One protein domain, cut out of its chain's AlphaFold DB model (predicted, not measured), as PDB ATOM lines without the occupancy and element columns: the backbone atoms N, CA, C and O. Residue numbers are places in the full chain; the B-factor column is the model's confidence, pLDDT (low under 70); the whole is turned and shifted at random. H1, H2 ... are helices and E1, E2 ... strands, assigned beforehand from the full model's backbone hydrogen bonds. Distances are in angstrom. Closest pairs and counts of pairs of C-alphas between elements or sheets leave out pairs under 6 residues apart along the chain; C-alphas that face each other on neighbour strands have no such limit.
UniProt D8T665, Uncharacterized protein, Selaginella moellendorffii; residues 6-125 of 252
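This is residues 6 to 125 of the 252 residues of an uncharacterized protein of Selaginella moellendorffii (UniProt D8T665). What shape does the model have? A small sheet of three strands, E3, E5 and E4, lies near the middle, with H2 over one of its faces and H1 packed on H2. Two strand hairpins, E1 with E2 and E6 with E7, reach toward one end of the long axis, while H3 and a loop, whose residues 61 to 66 stick out, lie toward the other. What is it made of? The printed part has 120 residues with three named helices and seven named strands, in the order H1 E1 E2 H2 H3 E3 E4 E5 E6 E7, a mixed class; the sheet E3, E5, E4 is mixed and each two-stranded sheet antiparallel. How drawn out is it? It is loose, with a radius of gyration of the C-alphas of 17.1 A and spans of 61 by 27 by 22 A.

What follows the first helix? H1, residues 6 to 14, has a tight link to E1, residues 15 to 24. E1 and E2, residues 26 to 35, form an antiparallel hairpin at 157 degrees, with N 16 and O 34 within hydrogen-bond range at 2.8 A. How do the helices stand? H2, residues 37 to 46, and H1 touch, opposite ways at a steep tilt of 39 degrees, their closest C-alphas being those of Ser 14 and Leu 40, 5.3 A apart. H3, residues 48 to 54, meets H2 only through their link. In H1, H2 and H3 every O i to N i+4 pair is within hydrogen-bond range. How is the three-stranded sheet built? E3, residues 71 to 75, is parallel to the inner strand E5, residues 97 to 101, at 15 degrees, with N 72 and O 97 within hydrogen-bond range at 2.8 A. E4, residues 90 to 92, forms an antiparallel hairpin with E5 at 176 degrees, with N 91 and O 98 within that range at 2.8 A. H2 is on this sheet at a height of 9.7 A, over E5 and only just not over E4, on which 2 of its C-alphas fall; on the local plane it runs across the strands, only just, at 62 degrees to E5. What comes last? E6, residues 106 to 113, bends by 87 degrees at residue 110 and forms an antiparallel hairpin with E7, residues 116 to 121, at 141 degrees, with N 109 and O 118 within hydrogen-bond range at 2.8 A. E6 and E7 are apart from E1 and E2.

Where does the first element begin? C-alpha 6, in H1, is at (30.295, 17.181, -29.379). How long are the longer elements? From first to last C-alpha, E1 measures 26.4 A, E2 27.9 A, E6 16.6 A, E7 16.3 A and H2 14.2 A. Where does the last element end? C-alpha 121, in E7, is at (29.676, 44.460, -32.922).

How large is it? The two C-alphas farthest apart, those of Asp 25 and Asn 62, are 61.3 A apart. Which links are long, and is there a cut? H3 to E3, 16 residues, and E3 to E4, 14 residues, are long links; the printed part has no cut. Where is confidence low? Residues 22 to 25 and 57 to 66 are under 70, and the mean pLDDT of the printed part is 85.8.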
ATOM      1  N   LEU A   6      28.856  17.123 -29.126       93.44
ATOM      2  CA  LEU A   6      30.295  17.181 -29.379       93.44
ATOM      3  C   LEU A   6      30.786  18.634 -29.429       93.44
ATOM      4  O   LEU A   6      31.637  19.019 -28.637       93.44
ATOM      5  N   CYS A   7      30.188  19.472 -30.278       91.94
ATOM      6  CA  CYS A   7      30.564  20.878 -30.435       91.94
ATOM      7  C   CYS A   7      30.484  21.648 -29.108       91.94
ATOM      8  O   CYS A   7      31.368  22.446 -28.804       91.94
ATOM      9  N   SER A   8      29.449  21.392 -28.300       92.06
ATOM     10  CA  SER A   8      29.295  22.008 -26.979       92.06
ATOM     11  C   SER A   8      30.395  21.573 -26.002       92.06
ATOM     12  O   SER A   8      30.932  22.407 -25.269       92.06
ATOM     13  N   ALA A   9      30.796  20.298 -26.043       94.50
ATOM     14  CA  ALA A   9      31.880  19.762 -25.229       94.50
ATOM     15  C   ALA A   9      33.244  20.326 -25.658       94.50
ATOM     16  O   ALA A   9      34.039  20.710 -24.798       94.50
ATOM     17  N   LEU A  10      33.501  20.427 -26.968       95.75
ATOM     18  CA  LEU A  10      34.732  21.025 -27.493       95.75
ATOM     19  C   LEU A  10      34.841  22.495 -27.075       95.75
ATOM     20  O   LEU A  10      35.866  22.904 -26.531       95.75
ATOM     21  N   LEU A  11      33.751  23.256 -27.235       94.00
ATOM     22  CA  LEU A  11      33.694  24.657 -26.831       94.00
ATOM     23  C   LEU A  11      33.963  24.808 -25.329       94.00
ATOM     24  O   LEU A  11      34.859  25.555 -24.947       94.00
ATOM     25  N   SER A  12      33.270  24.037 -24.482       94.25
ATOM     26  CA  SER A  12      33.461  24.066 -23.028       94.25
ATOM     27  C   SER A  12      34.894  23.740 -22.605       94.25
ATOM     28  O   SER A  12      35.375  24.326 -21.639       94.25
ATOM     29  N   ARG A  13      35.573  22.810 -23.290       96.75
ATOM     30  CA  ARG A  13      36.974  22.458 -23.003       96.75
ATOM     31  C   ARG A  13      37.950  23.560 -23.407       96.75
ATOM     32  O   ARG A  13      39.007  23.674 -22.794       96.75
ATOM     33  N   SER A  14      37.605  24.343 -24.426       97.06
ATOM     34  CA  SER A  14      38.396  25.483 -24.903       97.06
ATOM     35  C   SER A  14      38.105  26.803 -24.179       97.06
ATOM     36  O   SER A  14      38.823  27.781 -24.385       97.06
ATOM     37  N   THR A  15      37.074  26.854 -23.330       95.81
ATOM     38  CA  THR A  15      36.749  28.048 -22.546       95.81
ATOM     39  C   THR A  15      37.802  28.289 -21.473       95.81
ATOM     40  O   THR A  15      38.097  27.420 -20.652       95.81
ATOM     41  N   LYS A  16      38.332  29.508 -21.443       95.56
ATOM     42  CA  LYS A  16      39.230  30.010 -20.407       95.56
ATOM     43  C   LYS A  16      38.666  31.295 -19.824       95.56
ATOM     44  O   LYS A  16      37.951  32.028 -20.501       95.56
ATOM     45  N   SER A  17      39.028  31.598 -18.585       92.44
ATOM     46  CA  SER A  17      38.647  32.853 -17.935       92.44
ATOM     47  C   SER A  17      39.860  33.764 -17.791       92.44
ATOM     48  O   SER A  17      40.987  33.305 -17.592       92.44
ATOM     49  N   TYR A  18      39.638  35.068 -17.886       88.44
ATOM     50  CA  TYR A  18      40.647  36.089 -17.643       88.44
ATOM     51  C   TYR A  18      40.075  37.206 -16.775       88.44
ATOM     52  O   TYR A  18      38.871  37.456 -16.755       88.44
ATOM     53  N   THR A  19      40.956  37.883 -16.044       85.12
ATOM     54  CA  THR A  19      40.592  39.029 -15.213       85.12
ATOM     55  C   THR A  19      41.005  40.320 -15.901       85.12
ATOM     56  O   THR A  19      42.193  40.508 -16.172       85.12
ATOM     57  N   SER A  20      40.060  41.225 -16.141       77.50
ATOM     58  CA  SER A  20      40.333  42.574 -16.637       77.50
ATOM     59  C   SER A  20      40.134  43.610 -15.530       77.50
ATOM     60  O   SER A  20      39.300  43.458 -14.634       77.50
ATOM     61  N   ARG A  21      40.944  44.672 -15.568       75.12
ATOM     62  CA  ARG A  21      40.762  45.865 -14.735       75.12
ATOM     63  C   ARG A  21      40.124  46.929 -15.603       75.12
ATOM     64  O   ARG A  21      40.765  47.407 -16.534       75.12
ATOM     65  N   VAL A  22      38.889  47.299 -15.295       68.31
ATOM     66  CA  VAL A  22      38.187  48.359 -16.020       68.31
ATOM     67  C   VAL A  22      38.030  49.556 -15.089       68.31
ATOM     68  O   VAL A  22      37.641  49.416 -13.926       68.31
ATOM     69  N   LEU A  23      38.383  50.735 -15.595       67.00
ATOM     70  CA  LEU A  23      38.204  52.003 -14.901       67.00
ATOM     71  C   LEU A  23      36.908  52.654 -15.397       67.00
ATOM     72  O   LEU A  23      36.900  53.312 -16.433       67.00
ATOM     73  N   ILE A  24      35.820  52.452 -14.655       66.88
ATOM     74  CA  ILE A  24      34.564  53.203 -14.803       66.88
ATOM     75  C   ILE A  24      34.356  53.906 -13.466       66.88
ATOM     76  O   ILE A  24      33.911  53.275 -12.511       66.88
ATOM     77  N   ASP A  25      34.790  55.164 -13.370       69.75
ATOM     78  CA  ASP A  25      34.867  55.998 -12.154       69.75
ATOM     79  C   ASP A  25      35.757  55.459 -11.006       69.75
ATOM     80  O   ASP A  25      36.392  56.239 -10.296       69.75
ATOM     81  N   ARG A  26      35.862  54.134 -10.824       73.44
ATOM     82  CA  ARG A  26      36.746  53.415  -9.891       73.44
ATOM     83  C   ARG A  26      37.266  52.127 -10.536       73.44
ATOM     84  O   ARG A  26      36.620  51.552 -11.412       73.44
ATOM     85  N   TYR A  27      38.430  51.652 -10.091       75.12
ATOM     86  CA  TYR A  27      38.969  50.370 -10.547       75.12
ATOM     87  C   TYR A  27      38.101  49.216 -10.043       75.12
ATOM     88  O   TYR A  27      37.999  48.990  -8.838       75.12
ATOM     89  N   SER A  28      37.510  48.475 -10.975       75.44
ATOM     90  CA  SER A  28      36.786  47.232 -10.702       75.44
ATOM     91  C   SER A  28      37.423  46.072 -11.468       75.44
ATOM     92  O   SER A  28      37.946  46.240 -12.575       75.44
ATOM     93  N   LEU A  29      37.454  44.904 -10.824       78.25
ATOM     94  CA  LEU A  29      37.935  43.656 -11.411       78.25
ATOM     95  C   LEU A  29      36.746  42.899 -11.995       78.25
ATOM     96  O   LEU A  29      35.796  42.604 -11.273       78.25
ATOM     97  N   PHE A  30      36.830  42.557 -13.276       79.06
ATOM     98  CA  PHE A  30      35.842  41.730 -13.960       79.06
ATOM     99  C   PHE A  30      36.482  40.412 -14.381       79.06
ATOM    100  O   PHE A  30      37.598  40.398 -14.901       79.06
ATOM    101  N   VAL A  31      35.779  39.305 -14.141       85.50
ATOM    102  CA  VAL A  31      36.149  37.985 -14.660       85.50
ATOM    103  C   VAL A  31      35.313  37.741 -15.907       85.50
ATOM    104  O   VAL A  31      34.088  37.700 -15.821       85.50
ATOM    105  N   ASN A  32      35.979  37.590 -17.044       85.69
ATOM    106  CA  ASN A  32      35.348  37.337 -18.332       85.69
ATOM    107  C   ASN A  32      35.835  36.004 -18.895       85.69
ATOM    108  O   ASN A  32      36.988  35.619 -18.693       85.69
ATOM    109  N   ASP A  33      34.967  35.335 -19.643       90.81
ATOM    110  CA  ASP A  33      35.304  34.105 -20.352       90.81
ATOM    111  C   ASP A  33      35.678  34.419 -21.806       90.81
ATOM    112  O   ASP A  33      35.118  35.319 -22.436       90.81
ATOM    113  N   TYR A  34      36.617  33.658 -22.352       93.31
ATOM    114  CA  TYR A  34      36.995  33.669 -23.760       93.31
ATOM    115  C   TYR A  34      37.235  32.238 -24.238       93.31
ATOM    116  O   TYR A  34      37.454  31.329 -23.437       93.31
ATOM    117  N   ILE A  35      37.197  32.029 -25.548       96.06
ATOM    118  CA  ILE A  35      37.562  30.746 -26.144       96.06
ATOM    119  C   ILE A  35      39.013  30.812 -26.601       96.06
ATOM    120  O   ILE A  35      39.368  31.679 -27.396       96.06
ATOM    121  N   ASP A  36      39.846  29.890 -26.122       97.44
ATOM    122  CA  ASP A  36      41.201  29.713 -26.636       97.44
ATOM    123  C   ASP A  36      41.134  29.092 -28.033       97.44
ATOM    124  O   ASP A  36      40.753  27.926 -28.202       97.44
ATOM    125  N   SER A  37      41.483  29.887 -29.045       97.44
ATOM    126  CA  SER A  37      41.326  29.473 -30.437       97.44
ATOM    127  C   SER A  37      42.246  28.313 -30.806       97.44
ATOM    128  O   SER A  37      41.843  27.444 -31.577       97.44
ATOM    129  N   LYS A  38      43.454  28.250 -30.232       97.81
ATOM    130  CA  LYS A  38      44.437  27.190 -30.503       97.81
ATOM    131  C   LYS A  38      43.999  25.872 -29.888       97.81
ATOM    132  O   LYS A  38      44.135  24.823 -30.510       97.81
ATOM    133  N   GLN A  39      43.455  25.926 -28.675       97.88
ATOM    134  CA  GLN A  39      42.909  24.739 -28.032       97.88
ATOM    135  C   GLN A  39      41.680  24.223 -28.786       97.88
ATOM    136  O   GLN A  39      41.567  23.020 -29.010       97.88
ATOM    137  N   LEU A  40      40.783  25.117 -29.213       97.81
ATOM    138  CA  LEU A  40      39.622  24.728 -30.011       97.81
ATOM    139  C   LEU A  40      40.032  24.172 -31.384       97.81
ATOM    140  O   LEU A  40      39.471  23.173 -31.816       97.81
ATOM    141  N   HIS A  41      41.033  24.769 -32.036       97.81
ATOM    142  CA  HIS A  41      41.622  24.272 -33.285       97.81
ATOM    143  C   HIS A  41      42.143  22.844 -33.145       97.81
ATOM    144  O   HIS A  41      41.742  21.974 -33.913       97.81
ATOM    145  N   TYR A  42      42.955  22.586 -32.119       97.88
ATOM    146  CA  TYR A  42      43.471  21.249 -31.833       97.88
ATOM    147  C   TYR A  42      42.340  20.225 -31.647       97.88
ATOM    148  O   TYR A  42      42.348  19.164 -32.268       97.88
ATOM    149  N   LEU A  43      41.332  20.572 -30.843       97.75
ATOM    150  CA  LEU A  43      40.188  19.704 -30.570       97.75
ATOM    151  C   LEU A  43      39.331  19.439 -31.818       97.75
ATOM    152  O   LEU A  43      38.853  18.324 -32.012       97.75
ATOM    153  N   LEU A  44      39.128  20.443 -32.672       96.38
ATOM    154  CA  LEU A  44      38.399  20.279 -33.933       96.38
ATOM    155  C   LEU A  44      39.165  19.399 -34.921       96.38
ATOM    156  O   LEU A  44      38.550  18.560 -35.572       96.38
ATOM    157  N   ALA A  45      40.488  19.558 -35.005       95.44
ATOM    158  CA  ALA A  45      41.339  18.725 -35.851       95.44
ATOM    159  C   ALA A  45      41.320  17.254 -35.400       95.44
ATOM    160  O   ALA A  45      41.212  16.354 -36.230       95.44
ATOM    161  N   GLU A  46      41.348  17.000 -34.088       96.19
ATOM    162  CA  GLU A  46      41.263  15.647 -33.521       96.19
ATOM    163  C   GLU A  46      39.921  14.959 -33.834       96.19
ATOM    164  O   GLU A  46      39.880  13.755 -34.073       96.19
ATOM    165  N   ASN A  47      38.826  15.725 -33.887       94.75
ATOM    166  CA  ASN A  47      37.467  15.206 -34.085       94.75
ATOM    167  C   ASN A  47      36.926  15.447 -35.510       94.75
ATOM    168  O   ASN A  47      35.722  15.332 -35.750       94.75
ATOM    169  N   GLN A  48      37.795  15.781 -36.470       91.19
ATOM    170  CA  GLN A  48      37.394  16.221 -37.810       91.19
ATOM    171  C   GLN A  48      36.519  15.191 -38.540       91.19
ATOM    172  O   GLN A  48      35.483  15.553 -39.090       91.19
ATOM    173  N   ALA A  49      36.890  13.909 -38.512       89.44
ATOM    174  CA  ALA A  49      36.143  12.860 -39.208       89.44
ATOM    175  C   ALA A  49      34.707  12.702 -38.672       89.44
ATOM    176  O   ALA A  49      33.766  12.498 -39.439       89.44
ATOM    177  N   GLU A  50      34.519  12.820 -37.355       90.62
ATOM    178  CA  GLU A  50      33.191  12.765 -36.738       90.62
ATOM    179  C   GLU A  50      32.358  13.991 -37.127       90.62
ATOM    180  O   GLU A  50      31.205  13.852 -37.529       90.62
ATOM    181  N   LEU A  51      32.967  15.179 -37.107       89.38
ATOM    182  CA  LEU A  51      32.317  16.426 -37.511       89.38
ATOM    183  C   LEU A  51      31.913  16.420 -38.992       89.38
ATOM    184  O   LEU A  51      30.822  16.876 -39.331       89.38
ATOM    185  N   GLU A  52      32.749  15.872 -39.873       86.25
ATOM    186  CA  GLU A  52      32.439  15.710 -41.299       86.25
ATOM    187  C   GLU A  52      31.264  14.750 -41.521       86.25
ATOM    188  O   GLU A  52      30.346  15.060 -42.290       86.25
ATOM    189  N   ASN A  53      31.241  13.633 -40.787       86.06
ATOM    190  CA  ASN A  53      30.126  12.687 -40.803       86.06
ATOM    191  C   ASN A  53      28.824  13.346 -40.321       86.06
ATOM    192  O   ASN A  53      27.783  13.192 -40.963       86.06
ATOM    193  N   MET A  54      28.882  14.120 -39.232       85.12
ATOM    194  CA  MET A  54      27.737  14.869 -38.697       85.12
ATOM    195  C   MET A  54      27.237  15.945 -39.666       85.12
ATOM    196  O   MET A  54      26.032  16.167 -39.771       85.12
ATOM    197  N   ALA A  55      28.145  16.602 -40.389       82.06
ATOM    198  CA  ALA A  55      27.805  17.613 -41.385       82.06
ATOM    199  C   ALA A  55      27.158  17.020 -42.652       82.06
ATOM    200  O   ALA A  55      26.718  17.773 -43.521       82.06
ATOM    201  N   GLY A  56      27.116  15.688 -42.795       77.31
ATOM    202  CA  GLY A  56      26.682  15.030 -44.030       77.31
ATOM    203  C   GLY A  56      27.621  15.305 -45.209       77.31
ATOM    204  O   GLY A  56      27.282  15.009 -46.358       77.31
ATOM    205  N   SER A  57      28.805  15.854 -44.927       67.25
ATOM    206  CA  SER A  57      29.850  16.129 -45.899       67.25
ATOM    207  C   SER A  57      30.507  14.807 -46.259       67.25
ATOM    208  O   SER A  57      31.523  14.419 -45.695       67.25
ATOM    209  N   ARG A  58      29.909  14.080 -47.208       57.09
ATOM    210  CA  ARG A  58      30.605  12.979 -47.877       57.09
ATOM    211  C   ARG A  58      31.856  13.579 -48.495       57.09
ATOM    212  O   ARG A  58      31.709  14.446 -49.356       57.09
ATOM    213  N   GLY A  59      33.021  13.159 -47.989       55.28
ATOM    214  CA  GLY A  59      34.345  13.652 -48.359       55.28
ATOM    215  C   GLY A  59      34.350  14.154 -49.791       55.28
ATOM    216  O   GLY A  59      34.036  13.402 -50.719       55.28
ATOM    217  N   SER A  60      34.568  15.461 -49.933       53.38
ATOM    218  CA  SER A  60      34.566  16.102 -51.236       53.38
ATOM    219  C   SER A  60      35.447  15.296 -52.179       53.38
ATOM    220  O   SER A  60      36.499  14.790 -51.790       53.38
ATOM    221  N   SER A  61      34.918  15.118 -53.381       48.69
ATOM    222  CA  SER A  61      35.413  14.247 -54.431       48.69
ATOM    223  C   SER A  61      36.936  14.262 -54.576       48.69
ATOM    224  O   SER A  61      37.588  15.272 -54.331       48.69
ATOM    225  N   ASN A  62      37.465  13.130 -55.051       46.25
ATOM    226  CA  ASN A  62      38.849  12.823 -55.442       46.25
ATOM    227  C   ASN A  62      39.499  13.799 -56.461       46.25
ATOM    228  O   ASN A  62      40.220  13.375 -57.363       46.25
ATOM    229  N   ASN A  63      39.278  15.105 -56.358       49.91
ATOM    230  CA  ASN A  63      40.071  16.122 -57.019       49.91
ATOM    231  C   ASN A  63      41.233  16.483 -56.100       49.91
ATOM    232  O   ASN A  63      41.155  17.422 -55.312       49.91
ATOM    233  N   PHE A  64      42.354  15.784 -56.282       52.41
ATOM    234  CA  PHE A  64      43.655  16.105 -55.674       52.41
ATOM    235  C   PHE A  64      44.112  17.568 -55.883       52.41
ATOM    236  O   PHE A  64      45.089  17.995 -55.278       52.41
ATOM    237  N   MET A  65      43.429  18.339 -56.737       54.69
ATOM    238  CA  MET A  65      43.757  19.729 -57.063       54.69
ATOM    239  C   MET A  65      42.971  20.789 -56.275       54.69
ATOM    240  O   MET A  65      43.330  21.962 -56.352       54.69
ATOM    241  N   ALA A  66      41.916  20.435 -55.531       67.75
ATOM    242  CA  ALA A  66      41.108  21.423 -54.810       67.75
ATOM    243  C   ALA A  66      41.435  21.428 -53.308       67.75
ATOM    244  O   ALA A  66      41.177  20.457 -52.602       67.75
ATOM    245  N   ARG A  67      41.979  22.542 -52.799       79.50
ATOM    246  CA  ARG A  67      42.154  22.756 -51.355       79.50
ATOM    247  C   ARG A  67      40.813  23.135 -50.733       79.50
ATOM    248  O   ARG A  67      40.246  24.169 -51.074       79.50
ATOM    249  N   ILE A  68      40.344  22.320 -49.796       85.19
ATOM    250  CA  ILE A  68      39.107  22.551 -49.047       85.19
ATOM    251  C   ILE A  68      39.478  22.994 -47.642       85.19
ATOM    252  O   ILE A  68      40.339  22.393 -47.008       85.19
ATOM    253  N   VAL A  69      38.841  24.064 -47.180       90.38
ATOM    254  CA  VAL A  69      39.068  24.639 -45.854       90.38
ATOM    255  C   VAL A  69      37.726  24.660 -45.123       90.38
ATOM    256  O   VAL A  69      36.853  25.438 -45.519       90.38
ATOM    257  N   PRO A  70      37.515  23.814 -44.097       93.06
ATOM    258  CA  PRO A  70      36.307  23.866 -43.287       93.06
ATOM    259  C   PRO A  70      36.194  25.198 -42.536       93.06
ATOM    260  O   PRO A  70      37.175  25.743 -42.025       93.06
ATOM    261  N   VAL A  71      34.963  25.704 -42.458       95.12
ATOM    262  CA  VAL A  71      34.605  26.904 -41.697       95.12
ATOM    263  C   VAL A  71      33.629  26.497 -40.600       95.12
ATOM    264  O   VAL A  71      32.456  26.235 -40.867       95.12
ATOM    265  N   TYR A  72      34.112  26.443 -39.364       95.31
ATOM    266  CA  TYR A  72      33.307  26.123 -38.191       95.31
ATOM    267  C   TYR A  72      32.687  27.399 -37.626       95.31
ATOM    268  O   TYR A  72      33.400  28.307 -37.202       95.31
ATOM    269  N   VAL A  73      31.354  27.466 -37.604       95.06
ATOM    270  CA  VAL A  73      30.607  28.606 -37.058       95.06
ATOM    271  C   VAL A  73      29.840  28.166 -35.817       95.06
ATOM    272  O   VAL A  73      28.857  27.433 -35.908       95.06
ATOM    273  N   PHE A  74      30.276  28.643 -34.655       93.56
ATOM    274  CA  PHE A  74      29.611  28.420 -33.377       93.56
ATOM    275  C   PHE A  74      28.620  29.549 -33.110       93.56
ATOM    276  O   PHE A  74      29.005  30.659 -32.743       93.56
ATOM    277  N   ASP A  75      27.335  29.265 -33.303       92.12
ATOM    278  CA  ASP A  75      26.251  30.196 -32.993       92.12
ATOM    279  C   ASP A  75      25.734  29.965 -31.570       92.12
ATOM    280  O   ASP A  75      25.008  29.008 -31.292       92.12
ATOM    281  N   LEU A  76      26.158  30.820 -30.642       90.12
ATOM    282  CA  LEU A  76      25.893  30.646 -29.221       90.12
ATOM    283  C   LEU A  76      24.519  31.208 -28.854       90.12
ATOM    284  O   LEU A  76      24.240  32.394 -29.029       90.12
ATOM    285  N   LYS A  77      23.678  30.368 -28.242       85.06
ATOM    286  CA  LYS A  77      22.381  30.793 -27.682       85.06
ATOM    287  C   LYS A  77      22.513  31.620 -26.395       85.06
ATOM    288  O   LYS A  77      21.559  32.292 -26.009       85.06
ATOM    289  N   SER A  78      23.663  31.539 -25.722       81.62
ATOM    290  CA  SER A  78      23.923  32.213 -24.447       81.62
ATOM    291  C   SER A  78      23.931  33.735 -24.601       81.62
ATOM    292  O   SER A  78      24.446  34.264 -25.584       81.62
ATOM    293  N   ASP A  79      23.407  34.440 -23.597       81.12
ATOM    294  CA  ASP A  79      23.489  35.904 -23.507       81.12
ATOM    295  C   ASP A  79      24.893  36.394 -23.112       81.12
ATOM    296  O   ASP A  79      25.198  37.579 -23.243       81.12
ATOM    297  N   ARG A  80      25.771  35.488 -22.660       83.88
ATOM    298  CA  ARG A  80      27.179  35.810 -22.416       83.88
ATOM    299  C   ARG A  80      27.888  36.054 -23.744       83.88
ATOM    300  O   ARG A  80      27.831  35.214 -24.640       83.88
ATOM    301  N   ILE A  81      28.582  37.182 -23.845       87.31
ATOM    302  CA  ILE A  81      29.439  37.473 -24.991       87.31
ATOM    303  C   ILE A  81      30.773  36.776 -24.775       87.31
ATOM    304  O   ILE A  81      31.458  37.040 -23.789       87.31
ATOM    305  N   VAL A  82      31.128  35.900 -25.709       90.12
ATOM    306  CA  VAL A  82      32.408  35.196 -25.723       90.12
ATOM    307  C   VAL A  82      33.058  35.408 -27.084       90.12
ATOM    308  O   VAL A  82      32.393  35.356 -28.121       90.12
ATOM    309  N   MET A  83      34.362  35.660 -27.060       91.62
ATOM    310  CA  MET A  83      35.195  35.916 -28.232       91.62
ATOM    311  C   MET A  83      36.346  34.908 -28.262       91.62
ATOM    312  O   MET A  83      36.749  34.381 -27.219       91.62
ATOM    313  N   LEU A  84      36.885  34.648 -29.449       94.44
ATOM    314  CA  LEU A  84      38.138  33.923 -29.632       94.44
ATOM    315  C   LEU A  84      39.287  34.813 -29.164       94.44
ATOM    316  O   LEU A  84      39.356  35.982 -29.540       94.44
ATOM    317  N   ASP A  85      40.153  34.276 -28.310       93.56
ATOM    318  CA  ASP A  85      41.339  34.960 -27.784       93.56
ATOM    319  C   ASP A  85      41.066  36.364 -27.202       93.56
ATOM    320  O   ASP A  85      41.975  37.180 -27.104       93.56
ATOM    321  N   ARG A  86      39.831  36.582 -26.708       89.69
ATOM    322  CA  ARG A  86      39.266  37.796 -26.065       89.69
ATOM    323  C   ARG A  86      38.723  38.868 -27.009       89.69
ATOM    324  O   ARG A  86      37.770  39.549 -26.639       89.69
ATOM    325  N   ASP A  87      39.253  38.998 -28.214       87.69
ATOM    326  CA  ASP A  87      38.978  40.125 -29.115       87.69
ATOM    327  C   ASP A  87      38.517  39.716 -30.525       87.69
ATOM    328  O   ASP A  87      37.943  40.537 -31.249       87.69
ATOM    329  N   HIS A  88      38.675  38.449 -30.912       91.44
ATOM    330  CA  HIS A  88      38.372  37.974 -32.260       91.44
ATOM    331  C   HIS A  88      37.004  37.280 -32.348       91.44
ATOM    332  O   HIS A  88      36.661  36.411 -31.555       91.44
ATOM    333  N   GLN A  89      36.205  37.612 -33.365       93.56
ATOM    334  CA  GLN A  89      35.007  36.820 -33.705       93.56
ATOM    335  C   GLN A  89      35.341  35.632 -34.608       93.56
ATOM    336  O   GLN A  89      34.554  34.696 -34.715       93.56
ATOM    337  N   SER A  90      36.483  35.685 -35.292       95.62
ATOM    338  CA  SER A  90      36.949  34.630 -36.181       95.62
ATOM    339  C   SER A  90      38.464  34.534 -36.154       95.62
ATOM    340  O   SER A  90      39.132  35.568 -36.173       95.62
ATOM    341  N   MET A  91      38.975  33.313 -36.208       96.19
ATOM    342  CA  MET A  91      40.395  33.015 -36.300       96.19
ATOM    343  C   MET A  91      40.672  32.172 -37.541       96.19
ATOM    344  O   MET A  91      39.965  31.203 -37.829       96.19
ATOM    345  N   ALA A  92      41.709  32.573 -38.272       96.38
ATOM    346  CA  ALA A  92      42.226  31.866 -39.430       96.38
ATOM    347  C   ALA A  92      43.360  30.930 -39.008       96.38
ATOM    348  O   ALA A  92      44.352  31.376 -38.432       96.38
ATOM    349  N   PHE A  93      43.232  29.652 -39.346       96.31
ATOM    350  CA  PHE A  93      44.308  28.670 -39.268       96.31
ATOM    351  C   PHE A  93      44.690  28.233 -40.678       96.31
ATOM    352  O   PHE A  93      44.016  28.549 -41.654       96.31
ATOM    353  N   ARG A  94      45.795  27.498 -40.820       92.69
ATOM    354  CA  ARG A  94      46.246  27.026 -42.139       92.69
ATOM    355  C   ARG A  94      45.253  26.046 -42.774       92.69
ATOM    356  O   ARG A  94      45.173  25.948 -43.994       92.69
ATOM    357  N   ASP A  95      44.532  25.302 -41.966       93.19
ATOM    358  CA  ASP A  95      43.708  24.159 -42.345       93.19
ATOM    359  C   ASP A  95      42.215  24.390 -42.103       93.19
ATOM    360  O   ASP A  95      41.407  23.716 -42.726       93.19
ATOM    361  N   MET A  96      41.827  25.361 -41.272       95.88
ATOM    362  CA  MET A  96      40.421  25.659 -40.988       95.88
ATOM    363  C   MET A  96      40.203  27.112 -40.566       95.88
ATOM    364  O   MET A  96      41.139  27.843 -40.245       95.88
ATOM    365  N   ILE A  97      38.939  27.523 -40.524       97.75
ATOM    366  CA  ILE A  97      38.516  28.808 -39.965       97.75
ATOM    367  C   ILE A  97      37.514  28.535 -38.853       97.75
ATOM    368  O   ILE A  97      36.590  27.741 -39.022       97.75
ATOM    369  N   ILE A  98      37.683  29.215 -37.725       97.88
ATOM    370  CA  ILE A  98      36.795  29.104 -36.569       97.88
ATOM    371  C   ILE A  98      36.152  30.464 -36.350       97.88
ATOM    372  O   ILE A  98      36.859  31.464 -36.293       97.88
ATOM    373  N   ALA A  99      34.831  30.514 -36.217       96.94
ATOM    374  CA  ALA A  99      34.095  31.731 -35.914       96.94
ATOM    375  C   ALA A  99      33.067  31.511 -34.806       96.94
ATOM    376  O   ALA A  99      32.454  30.449 -34.710       96.94
ATOM    377  N   ILE A 100      32.859  32.541 -33.989       94.75
ATOM    378  CA  ILE A 100      31.911  32.543 -32.877       94.75
ATOM    379  C   ILE A 100      30.956  33.718 -33.041       94.75
ATOM    380  O   ILE A 100      31.375  34.876 -33.087       94.75
ATOM    381  N   ARG A 101      29.657  33.418 -33.076       92.81
ATOM    382  CA  ARG A 101      28.587  34.408 -32.969       92.81
ATOM    383  C   ARG A 101      27.991  34.341 -31.574       92.81
ATOM    384  O   ARG A 101      27.425  33.325 -31.186       92.81
ATOM    385  N   SER A 102      28.091  35.443 -30.843       89.94
ATOM    386  CA  SER A 102      27.389  35.614 -29.569       89.94
ATOM    387  C   SER A 102      26.025  36.271 -29.798       89.94
ATOM    388  O   SER A 102      25.856  37.061 -30.731       89.94
ATOM    389  N   LYS A 103      25.045  35.981 -28.931       86.62
ATOM    390  CA  LYS A 103      23.701  36.582 -29.005       86.62
ATOM    391  C   LYS A 103      23.711  38.086 -28.702       86.62
ATOM    392  O   LYS A 103      22.950  38.841 -29.315       86.62
ATOM    393  N   GLY A 104      24.576  38.514 -27.777       83.00
ATOM    394  CA  GLY A 104      24.803  39.926 -27.468       83.00
ATOM    395  C   GLY A 104      25.264  40.703 -28.704       83.00
ATOM    396  O   GLY A 104      26.014  40.186 -29.531       83.00
ATOM    397  N   TYR A 105      24.768  41.934 -28.863       82.31
ATOM    398  CA  TYR A 105      25.004  42.733 -30.071       82.31
ATOM    399  C   TYR A 105      26.365  43.434 -30.067       82.31
ATOM    400  O   TYR A 105      26.999  43.534 -31.115       82.31
ATOM    401  N   GLN A 106      26.805  43.922 -28.906       85.25
ATOM    402  CA  GLN A 106      28.036  44.690 -28.754       85.25
ATOM    403  C   GLN A 106      28.747  44.359 -27.447       85.25
ATOM    404  O   GLN A 106      28.092  44.111 -26.436       85.25
ATOM    405  N   THR A 107      30.075  44.442 -27.466       85.00
ATOM    406  CA  THR A 107      30.919  44.369 -26.270       85.00
ATOM    407  C   THR A 107      31.916  45.518 -26.228       85.00
ATOM    408  O   THR A 107      32.285  46.070 -27.269       85.00
ATOM    409  N   VAL A 108      32.354  45.857 -25.017       81.88
ATOM    410  CA  VAL A 108      33.470  46.776 -24.798       81.88
ATOM    411  C   VAL A 108      34.750  46.097 -25.273       81.88
ATOM    412  O   VAL A 108      35.036  44.961 -24.900       81.88
ATOM    413  N   SER A 109      35.497  46.791 -26.120       80.62
ATOM    414  CA  SER A 109      36.809  46.371 -26.590       80.62
ATOM    415  C   SER A 109      37.913  46.831 -25.642       80.62
ATOM    416  O   SER A 109      37.735  47.774 -24.875       80.62
ATOM    417  N   GLU A 110      39.085  46.206 -25.737       77.12
ATOM    418  CA  GLU A 110      40.293  46.657 -25.039       77.12
ATOM    419  C   GLU A 110      40.874  47.953 -25.644       77.12
ATOM    420  O   GLU A 110      41.693  48.623 -25.015       77.12
ATOM    421  N   PHE A 111      40.429  48.352 -26.842       80.44
ATOM    422  CA  PHE A 111      40.844  49.605 -27.471       80.44
ATOM    423  C   PHE A 111      40.091  50.820 -26.910       80.44
ATOM    424  O   PHE A 111      38.868  50.812 -26.749       80.44
ATOM    425  N   ASN A 112      40.829  51.918 -26.733       82.81
ATOM    426  CA  ASN A 112      40.297  53.217 -26.330       82.81
ATOM    427  C   ASN A 112      40.594  54.274 -27.399       82.81
ATOM    428  O   ASN A 112      41.696  54.322 -27.940       82.81
ATOM    429  N   CYS A 113      39.639  55.167 -27.657       82.38
ATOM    430  CA  CYS A 113      39.822  56.343 -28.507       82.38
ATOM    431  C   CYS A 113      39.586  57.600 -27.670       82.38
ATOM    432  O   CYS A 113      38.496  57.781 -27.127       82.38
ATOM    433  N   ASN A 114      40.601  58.457 -27.521       87.75
ATOM    434  CA  ASN A 114      40.536  59.655 -26.669       87.75
ATOM    435  C   ASN A 114      39.997  59.349 -25.256       87.75
ATOM    436  O   ASN A 114      39.085  60.017 -24.770       87.75
ATOM    437  N   HIS A 115      40.527  58.290 -24.630       82.56
ATOM    438  CA  HIS A 115      40.104  57.774 -23.317       82.56
ATOM    439  C   HIS A 115      38.657  57.270 -23.229       82.56
ATOM    440  O   HIS A 115      38.163  57.012 -22.134       82.56
ATOM    441  N   ARG A 116      37.971  57.095 -24.363       83.31
ATOM    442  CA  ARG A 116      36.650  56.469 -24.408       83.31
ATOM    443  C   ARG A 116      36.778  55.017 -24.865       83.31
ATOM    444  O   ARG A 116      37.417  54.786 -25.896       83.31
ATOM    445  N   PRO A 117      36.169  54.062 -24.146       82.56
ATOM    446  CA  PRO A 117      36.151  52.673 -24.574       82.56
ATOM    447  C   PRO A 117      35.419  52.535 -25.904       82.56
ATOM    448  O   PRO A 117      34.360  53.133 -26.117       82.56
ATOM    449  N   MET A 118      35.996  51.747 -26.806       84.69
ATOM    450  CA  MET A 118      35.393  51.455 -28.100       84.69
ATOM    451  C   MET A 118      34.494  50.223 -28.003       84.69
ATOM    452  O   MET A 118      34.820  49.256 -27.320       84.69
ATOM    453  N   MET A 119      33.371  50.237 -28.721       84.62
ATOM    454  CA  MET A 119      32.450  49.098 -28.799       84.62
ATOM    455  C   MET A 119      32.661  48.340 -30.109       84.62
ATOM    456  O   MET A 119      32.835  48.954 -31.165       84.62
ATOM    457  N   VAL A 120      32.602  47.012 -30.051       86.12
ATOM    458  CA  VAL A 120      32.672  46.126 -31.226       86.12
ATOM    459  C   VAL A 120      31.350  45.388 -31.372       86.12
ATOM    460  O   VAL A 120      30.767  44.963 -30.378       86.12
ATOM    461  N   GLU A 121      30.868  45.248 -32.607       85.88
ATOM    462  CA  GLU A 121      29.676  44.460 -32.922       85.88
ATOM    463  C   GLU A 121      30.024  42.967 -32.935       85.88
ATOM    464  O   GLU A 121      30.898  42.541 -33.680       85.88
ATOM    465  N   THR A 122      29.335  42.167 -32.121       86.44
ATOM    466  CA  THR A 122      29.661  40.745 -31.892       86.44
ATOM    467  C   THR A 122      28.728  39.778 -32.614       86.44
ATOM    468  O   THR A 122      28.973  38.570 -32.642       86.44
ATOM    469  N   ARG A 123      27.660  40.299 -33.230       87.69
ATOM    470  CA  ARG A 123      26.629  39.492 -33.894       87.69
ATOM    471  C   ARG A 123      26.865  39.292 -35.393       87.69
ATOM    472  O   ARG A 123      26.477  38.256 -35.933       87.69
ATOM    473  N   ARG A 124      27.480  40.268 -36.065       89.25
ATOM    474  CA  ARG A 124      27.795  40.201 -37.500       89.25
ATOM    475  C   ARG A 124      29.088  39.438 -37.725       89.25
ATOM    476  O   ARG A 124      30.121  39.803 -37.171       89.25
ATOM    477  N   LEU A 125      29.017  38.383 -38.531       91.69
ATOM    478  CA  LEU A 125      30.158  37.520 -38.843       91.69
ATOM    479  C   LEU A 125      30.710  37.734 -40.250       91.69
ATOM    480  O   LEU A 125      31.801  37.266 -40.546       91.69
TER     481      LEU A 125